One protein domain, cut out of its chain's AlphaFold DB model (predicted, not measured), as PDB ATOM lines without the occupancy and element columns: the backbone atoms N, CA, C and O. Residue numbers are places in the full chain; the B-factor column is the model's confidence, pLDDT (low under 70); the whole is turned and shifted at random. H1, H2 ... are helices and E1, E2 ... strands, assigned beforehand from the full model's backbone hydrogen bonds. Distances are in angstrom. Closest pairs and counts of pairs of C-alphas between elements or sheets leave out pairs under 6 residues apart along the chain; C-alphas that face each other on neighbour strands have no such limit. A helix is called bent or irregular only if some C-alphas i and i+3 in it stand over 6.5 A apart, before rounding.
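Overview. This is residues 123 to 174 of the 174 residues of an uncharacterized protein of Deltaproteobacteria bacterium RIFOXYD12_FULL_53_23 (UniProt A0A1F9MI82). A long helix, H1, makes the longest axis, residues 123 to 135 sticking out; past its far end the chain folds back into a small antiparallel sheet, E1 and E2, with short H2 between them in sequence. The 52 printed residues are of mixed class. The whole is loose, radius of gyration of the C-alphas 13.9 A, spanning 45 by 25 by 12 A.

Along the chain. Find C-alpha 123 at (-54.107, 16.837, 29.258); H1 runs 39.1 A to residue 149, irregular, C-alphas 145 and 148 being 7.8 A apart. Then find E1, residues 157 to 160, H2, 161 to 164, and E2, 170 to 173, ending at (-30.932, 10.618, -5.401).

Arrangement. E1 and E2 are antiparallel at 144 degrees; N 171 and O 159, 2.9 A, are within hydrogen-bond range. The closest C-alphas of H1 and E1, Ile 144 and Leu 158, are 7.9 A apart. H1 is apart from H2 and E2. In H1, 21 of 23 O i to N i+4 pairs are within range; H2 is too short for one.

Size, cuts and confidence. The farthest C-alphas, Pro 123 and Ala 174, are 45.0 A apart. The printed part has no cut and no long link. Residues 160 to 174 are among those with pLDDT under 70.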
ATOM      1  N   PRO A 123     -55.220  17.789  29.280       68.31
ATOM      2  CA  PRO A 123     -54.107  16.837  29.258       68.31
ATOM      3  C   PRO A 123     -54.176  15.855  28.083       68.31
ATOM      4  O   PRO A 123     -53.152  15.497  27.506       68.31
ATOM      5  N   VAL A 124     -55.392  15.481  27.670       69.62
ATOM      6  CA  VAL A 124     -55.648  14.599  26.521       69.62
ATOM      7  C   VAL A 124     -55.138  15.216  25.219       69.62
ATOM      8  O   VAL A 124     -54.518  14.529  24.410       69.62
ATOM      9  N   ILE A 125     -55.366  16.515  25.014       69.00
ATOM     10  CA  ILE A 125     -54.899  17.224  23.822       69.00
ATOM     11  C   ILE A 125     -53.366  17.291  23.802       69.00
ATOM     12  O   ILE A 125     -52.757  16.988  22.777       69.00
ATOM     13  N   LYS A 126     -52.740  17.616  24.941       72.19
ATOM     14  CA  LYS A 126     -51.273  17.629  25.062       72.19
ATOM     15  C   LYS A 126     -50.666  16.248  24.800       72.19
ATOM     16  O   LYS A 126     -49.679  16.143  24.080       72.19
ATOM     17  N   SER A 127     -51.275  15.192  25.340       71.25
ATOM     18  CA  SER A 127     -50.837  13.808  25.131       71.25
ATOM     19  C   SER A 127     -50.907  13.401  23.656       71.25
ATOM     20  O   SER A 127     -49.914  12.908  23.127       71.25
ATOM     21  N   LYS A 128     -52.019  13.686  22.964       69.88
ATOM     22  CA  LYS A 128     -52.158  13.409  21.523       69.88
ATOM     23  C   LYS A 128     -51.158  14.194  20.676       69.88
ATOM     24  O   LYS A 128     -50.585  13.639  19.746       69.88
ATOM     25  N   PHE A 129     -50.934  15.467  21.003       72.81
ATOM     26  CA  PHE A 129     -49.932  16.304  20.339       72.81
ATOM     27  C   PHE A 129     -48.519  15.723  20.490       72.81
ATOM     28  O   PHE A 129     -47.793  15.611  19.505       72.81
ATOM     29  N   LYS A 130     -48.151  15.289  21.700       73.62
ATOM     30  CA  LYS A 130     -46.848  14.666  21.961       73.62
ATOM     31  C   LYS A 130     -46.690  13.343  21.208       73.62
ATOM     32  O   LYS A 130     -45.692  13.145  20.525       73.62
ATOM     33  N   GLN A 131     -47.711  12.487  21.256       72.56
ATOM     34  CA  GLN A 131     -47.727  11.214  20.534       72.56
ATOM     35  C   GLN A 131     -47.576  11.414  19.016       72.56
ATOM     36  O   GLN A 131     -46.910  10.633  18.345       72.56
ATOM     37  N   LEU A 132     -48.149  12.485  18.464       72.12
ATOM     38  CA  LEU A 132     -47.976  12.883  17.064       72.12
ATOM     39  C   LEU A 132     -46.523  13.232  16.715       72.12
ATOM     40  O   LEU A 132     -46.035  12.849  15.653       72.12
ATOM     41  N   GLN A 133     -45.829  13.953  17.598       70.75
ATOM     42  CA  GLN A 133     -44.413  14.270  17.411       70.75
ATOM     43  C   GLN A 133     -43.542  13.008  17.498       70.75
ATOM     44  O   GLN A 133     -42.677  12.810  16.646       70.75
ATOM     45  N   GLU A 134     -43.803  12.143  18.480       73.81
ATOM     46  CA  GLU A 134     -43.065  10.892  18.708       73.81
ATOM     47  C   GLU A 134     -43.247   9.912  17.537       73.81
ATOM     48  O   GLU A 134     -42.268   9.482  16.931       73.81
ATOM     49  N   THR A 135     -44.489   9.641  17.125       74.69
ATOM     50  CA  THR A 135     -44.781   8.740  15.991       74.69
ATOM     51  C   THR A 135     -44.190   9.233  14.670       74.69
ATOM     52  O   THR A 135     -43.731   8.430  13.858       74.69
ATOM     53  N   GLY A 136     -44.148  10.552  14.450       73.31
ATOM     54  CA  GLY A 136     -43.475  11.143  13.294       73.31
ATOM     55  C   GLY A 136     -41.964  10.883  13.285       73.31
ATOM     56  O   GLY A 136     -41.413  10.548  12.238       73.31
ATOM     57  N   GLN A 137     -41.305  10.996  14.442       72.88
ATOM     58  CA  GLN A 137     -39.873  10.701  14.591       72.88
ATOM     59  C   GLN A 137     -39.581   9.207  14.420       72.88
ATOM     60  O   GLN A 137     -38.616   8.838  13.751       72.88
ATOM     61  N   GLU A 138     -40.425   8.340  14.977       76.75
ATOM     62  CA  GLU A 138     -40.290   6.889  14.833       76.75
ATOM     63  C   GLU A 138     -40.469   6.435  13.381       76.75
ATOM     64  O   GLU A 138     -39.692   5.611  12.900       76.75
ATOM     65  N   ALA A 139     -41.440   6.996  12.654       76.25
ATOM     66  CA  ALA A 139     -41.630   6.709  11.233       76.25
ATOM     67  C   ALA A 139     -40.420   7.155  10.392       76.25
ATOM     68  O   ALA A 139     -39.990   6.427   9.493       76.25
ATOM     69  N   GLU A 140     -39.840   8.318  10.707       74.38
ATOM     70  CA  GLU A 140     -38.617   8.821  10.074       74.38
ATOM     71  C   GLU A 140     -37.440   7.861  10.320       74.38
ATOM     72  O   GLU A 140     -36.807   7.397   9.370       74.38
ATOM     73  N   LEU A 141     -37.205   7.478  11.580       80.31
ATOM     74  CA  LEU A 141     -36.165   6.518  11.969       80.31
ATOM     75  C   LEU A 141     -36.365   5.150  11.311       80.31
ATOM     76  O   LEU A 141     -35.411   4.549  10.814       80.31
ATOM     77  N   PHE A 142     -37.603   4.657  11.278       82.88
ATOM     78  CA  PHE A 142     -37.929   3.394  10.633       82.88
ATOM     79  C   PHE A 142     -37.583   3.433   9.144       82.88
ATOM     80  O   PHE A 142     -36.962   2.494   8.642       82.88
ATOM     81  N   PHE A 143     -37.927   4.516   8.445       84.38
ATOM     82  CA  PHE A 143     -37.600   4.670   7.032       84.38
ATOM     83  C   PHE A 143     -36.083   4.718   6.795       84.38
ATOM     84  O   PHE A 143     -35.586   3.939   5.981       84.38
ATOM     85  N   ILE A 144     -35.326   5.525   7.553       83.06
ATOM     86  CA  ILE A 144     -33.850   5.599   7.460       83.06
ATOM     87  C   ILE A 144     -33.207   4.218   7.636       83.06
ATOM     88  O   ILE A 144     -32.277   3.858   6.914       83.06
ATOM     89  N   ASN A 145     -33.720   3.425   8.574       85.94
ATOM     90  CA  ASN A 145     -33.150   2.120   8.901       85.94
ATOM     91  C   ASN A 145     -33.547   1.010   7.912       85.94
ATOM     92  O   ASN A 145     -32.916  -0.049   7.901       85.94
ATOM     93  N   ASN A 146     -34.594   1.207   7.103       87.94
ATOM     94  CA  ASN A 146     -35.175   0.136   6.288       87.94
ATOM     95  C   ASN A 146     -35.304   0.446   4.790       87.94
ATOM     96  O   ASN A 146     -35.556  -0.491   4.038       87.94
ATOM     97  N   TYR A 147     -35.100   1.684   4.323       85.19
ATOM     98  CA  TYR A 147     -35.318   2.034   2.909       85.19
ATOM     99  C   TYR A 147     -34.506   1.161   1.939       85.19
ATOM    100  O   TYR A 147     -35.047   0.733   0.926       85.19
ATOM    101  N   LYS A 148     -33.261   0.794   2.281       86.25
ATOM    102  CA  LYS A 148     -32.420  -0.088   1.446       86.25
ATOM    103  C   LYS A 148     -32.988  -1.495   1.249       86.25
ATOM    104  O   LYS A 148     -32.580  -2.187   0.330       86.25
ATOM    105  N   LYS A 149     -33.918  -1.930   2.107       89.12
ATOM    106  CA  LYS A 149     -34.594  -3.233   1.990       89.12
ATOM    107  C   LYS A 149     -35.727  -3.214   0.958       89.12
ATOM    108  O   LYS A 149     -36.288  -4.261   0.653       89.12
ATOM    109  N   VAL A 150     -36.102  -2.038   0.454       86.31
ATOM    110  CA  VAL A 150     -37.126  -1.869  -0.576       86.31
ATOM    111  C   VAL A 150     -36.420  -1.760  -1.922       86.31
ATOM    112  O   VAL A 150     -35.654  -0.825  -2.133       86.31
ATOM    113  N   ALA A 151     -36.702  -2.682  -2.846       84.81
ATOM    114  CA  ALA A 151     -36.017  -2.772  -4.144       84.81
ATOM    115  C   ALA A 151     -35.999  -1.443  -4.926       84.81
ATOM    116  O   ALA A 151     -35.004  -1.094  -5.551       84.81
ATOM    117  N   SER A 152     -37.071  -0.648  -4.838       83.62
ATOM    118  CA  SER A 152     -37.160   0.668  -5.488       83.62
ATOM    119  C   SER A 152     -36.211   1.729  -4.915       83.62
ATOM    120  O   SER A 152     -36.009   2.757  -5.556       83.62
ATOM    121  N   PHE A 153     -35.643   1.512  -3.727       81.69
ATOM    122  CA  PHE A 153     -34.770   2.465  -3.036       81.69
ATOM    123  C   PHE A 153     -33.370   1.913  -2.725       81.69
ATOM    124  O   PHE A 153     -32.540   2.664  -2.219       81.69
ATOM    125  N   GLU A 154     -33.100   0.641  -3.040       83.00
ATOM    126  CA  GLU A 154     -31.884  -0.104  -2.671       83.00
ATOM    127  C   GLU A 154     -30.582   0.620  -3.043       83.00
ATOM    128  O   GLU A 154     -29.677   0.737  -2.214       83.00
ATOM    129  N   ASN A 155     -30.520   1.161  -4.263       84.50
ATOM    130  CA  ASN A 155     -29.330   1.830  -4.801       84.50
ATOM    131  C   ASN A 155     -29.299   3.344  -4.549       84.50
ATOM    132  O   ASN A 155     -28.363   4.014  -4.972       84.50
ATOM    133  N   GLY A 156     -30.316   3.892  -3.886       78.19
ATOM    134  CA  GLY A 156     -30.397   5.327  -3.651       78.19
ATOM    135  C   GLY A 156     -29.574   5.791  -2.462       78.19
ATOM    136  O   GLY A 156     -29.376   5.065  -1.485       78.19
ATOM    137  N   VAL A 157     -29.175   7.058  -2.508       80.00
ATOM    138  CA  VAL A 157     -28.614   7.761  -1.352       80.00
ATOM    139  C   VAL A 157     -29.708   8.625  -0.729       80.00
ATOM    140  O   VAL A 157     -30.381   9.383  -1.428       80.00
ATOM    141  N   LEU A 158     -29.902   8.496   0.588       76.88
ATOM    142  CA  LEU A 158     -30.732   9.434   1.343       76.88
ATOM    143  C   LEU A 158     -29.938  10.710   1.608       76.88
ATOM    144  O   LEU A 158     -28.949  10.691   2.340       76.88
ATOM    145  N   GLU A 159     -30.417  11.822   1.066       73.88
ATOM    146  CA  GLU A 159     -29.974  13.154   1.461       73.88
ATOM    147  C   GLU A 159     -30.939  13.740   2.492       73.88
ATOM    148  O   GLU A 159     -32.162  13.712   2.320       73.88
ATOM    149  N   ASP A 160     -30.383  14.303   3.562       66.00
ATOM    150  CA  ASP A 160     -31.145  15.025   4.573       66.00
ATOM    151  C   ASP A 160     -31.663  16.354   3.997       66.00
ATOM    152  O   ASP A 160     -30.925  17.334   3.872       66.00
ATOM    153  N   ALA A 161     -32.953  16.400   3.649       63.06
ATOM    154  CA  ALA A 161     -33.580  17.606   3.118       63.06
ATOM    155  C   ALA A 161     -34.122  18.538   4.216       63.06
ATOM    156  O   ALA A 161     -34.765  19.543   3.895       63.06
ATOM    157  N   ARG A 162     -33.843  18.275   5.503       58.12
ATOM    158  CA  ARG A 162     -34.209  19.197   6.595       58.12
ATOM    159  C   ARG A 162     -33.481  20.529   6.436       58.12
ATOM    160  O   ARG A 162     -34.091  21.580   6.609       58.12
ATOM    161  N   LEU A 163     -32.228  20.490   5.971       47.56
ATOM    162  CA  LEU A 163     -31.449  21.678   5.592       47.56
ATOM    163  C   LEU A 163     -31.990  22.386   4.335       47.56
ATOM    164  O   LEU A 163     -31.622  23.523   4.057       47.56
ATOM    165  N   LEU A 164     -32.886  21.735   3.587       46.94
ATOM    166  CA  LEU A 164     -33.549  22.270   2.392       46.94
ATOM    167  C   LEU A 164     -34.964  22.811   2.691       46.94
ATOM    168  O   LEU A 164     -35.725  23.097   1.763       46.94
ATOM    169  N   GLY A 165     -35.340  22.953   3.970       42.25
ATOM    170  CA  GLY A 165     -36.621  23.542   4.388       42.25
ATOM    171  C   GLY A 165     -37.832  22.609   4.254       42.25
ATOM    172  O   GLY A 165     -38.976  23.066   4.288       42.25
ATOM    173  N   ALA A 166     -37.607  21.302   4.088       45.75
ATOM    174  CA  ALA A 166     -38.654  20.288   4.125       45.75
ATOM    175  C   ALA A 166     -38.574  19.522   5.458       45.75
ATOM    176  O   ALA A 166     -37.750  18.612   5.586       45.75
ATOM    177  N   PRO A 167     -39.397  19.867   6.469       44.69
ATOM    178  CA  PRO A 167     -39.431  19.086   7.694       44.69
ATOM    179  C   PRO A 167     -39.862  17.653   7.353       44.69
ATOM    180  O   PRO A 167     -40.920  17.438   6.762       44.69
ATOM    181  N   ARG A 168     -39.014  16.684   7.724       50.16
ATOM    182  CA  ARG A 168     -39.240  15.234   7.588       50.16
ATOM    183  C   ARG A 168     -39.251  14.690   6.153       50.16
ATOM    184  O   ARG A 168     -39.992  13.758   5.846       50.16
ATOM    185  N   CYS A 169     -38.439  15.247   5.255       53.19
ATOM    186  CA  CYS A 169     -38.201  14.639   3.943       53.19
ATOM    187  C   CYS A 169     -36.736  14.232   3.789       53.19
ATOM    188  O   CYS A 169     -35.834  15.040   3.996       53.19
ATOM    189  N   PHE A 170     -36.514  12.993   3.360       56.22
ATOM    190  CA  PHE A 170     -35.264  12.597   2.730       56.22
ATOM    191  C   PHE A 170     -35.436  12.706   1.226       56.22
ATOM    192  O   PHE A 170     -36.461  12.287   0.679       56.22
ATOM    193  N   LYS A 171     -34.451  13.290   0.553       53.25
ATOM    194  CA  LYS A 171     -34.419  13.302  -0.903       53.25
ATOM    195  C   LYS A 171     -33.715  12.032  -1.359       53.25
ATOM    196  O   LYS A 171     -32.615  11.732  -0.908       53.25
ATOM    197  N   TRP A 172     -34.384  11.284  -2.224       52.75
ATOM    198  CA  TRP A 172     -33.796  10.140  -2.903       52.75
ATOM    199  C   TRP A 172     -33.052  10.644  -4.139       52.75
ATOM    200  O   TRP A 172     -33.644  11.335  -4.976       52.75
ATOM    201  N   VAL A 173     -31.760  10.343  -4.222       59.56
ATOM    202  CA  VAL A 173     -30.932  10.618  -5.401       59.56
ATOM    203  C   VAL A 173     -30.554   9.276  -6.023       59.56
ATOM    204  O   VAL A 173     -29.999   8.419  -5.329       59.56
ATOM    205  N   ALA A 174     -30.949   9.102  -7.287       56.06
ATOM    206  CA  ALA A 174     -30.612   7.959  -8.138       56.06
ATOM    207  C   ALA A 174     -29.226   8.129  -8.757       56.06
ATOM    208  O   ALA A 174     -28.916   9.285  -9.137       56.06
TER     209      ALA A 174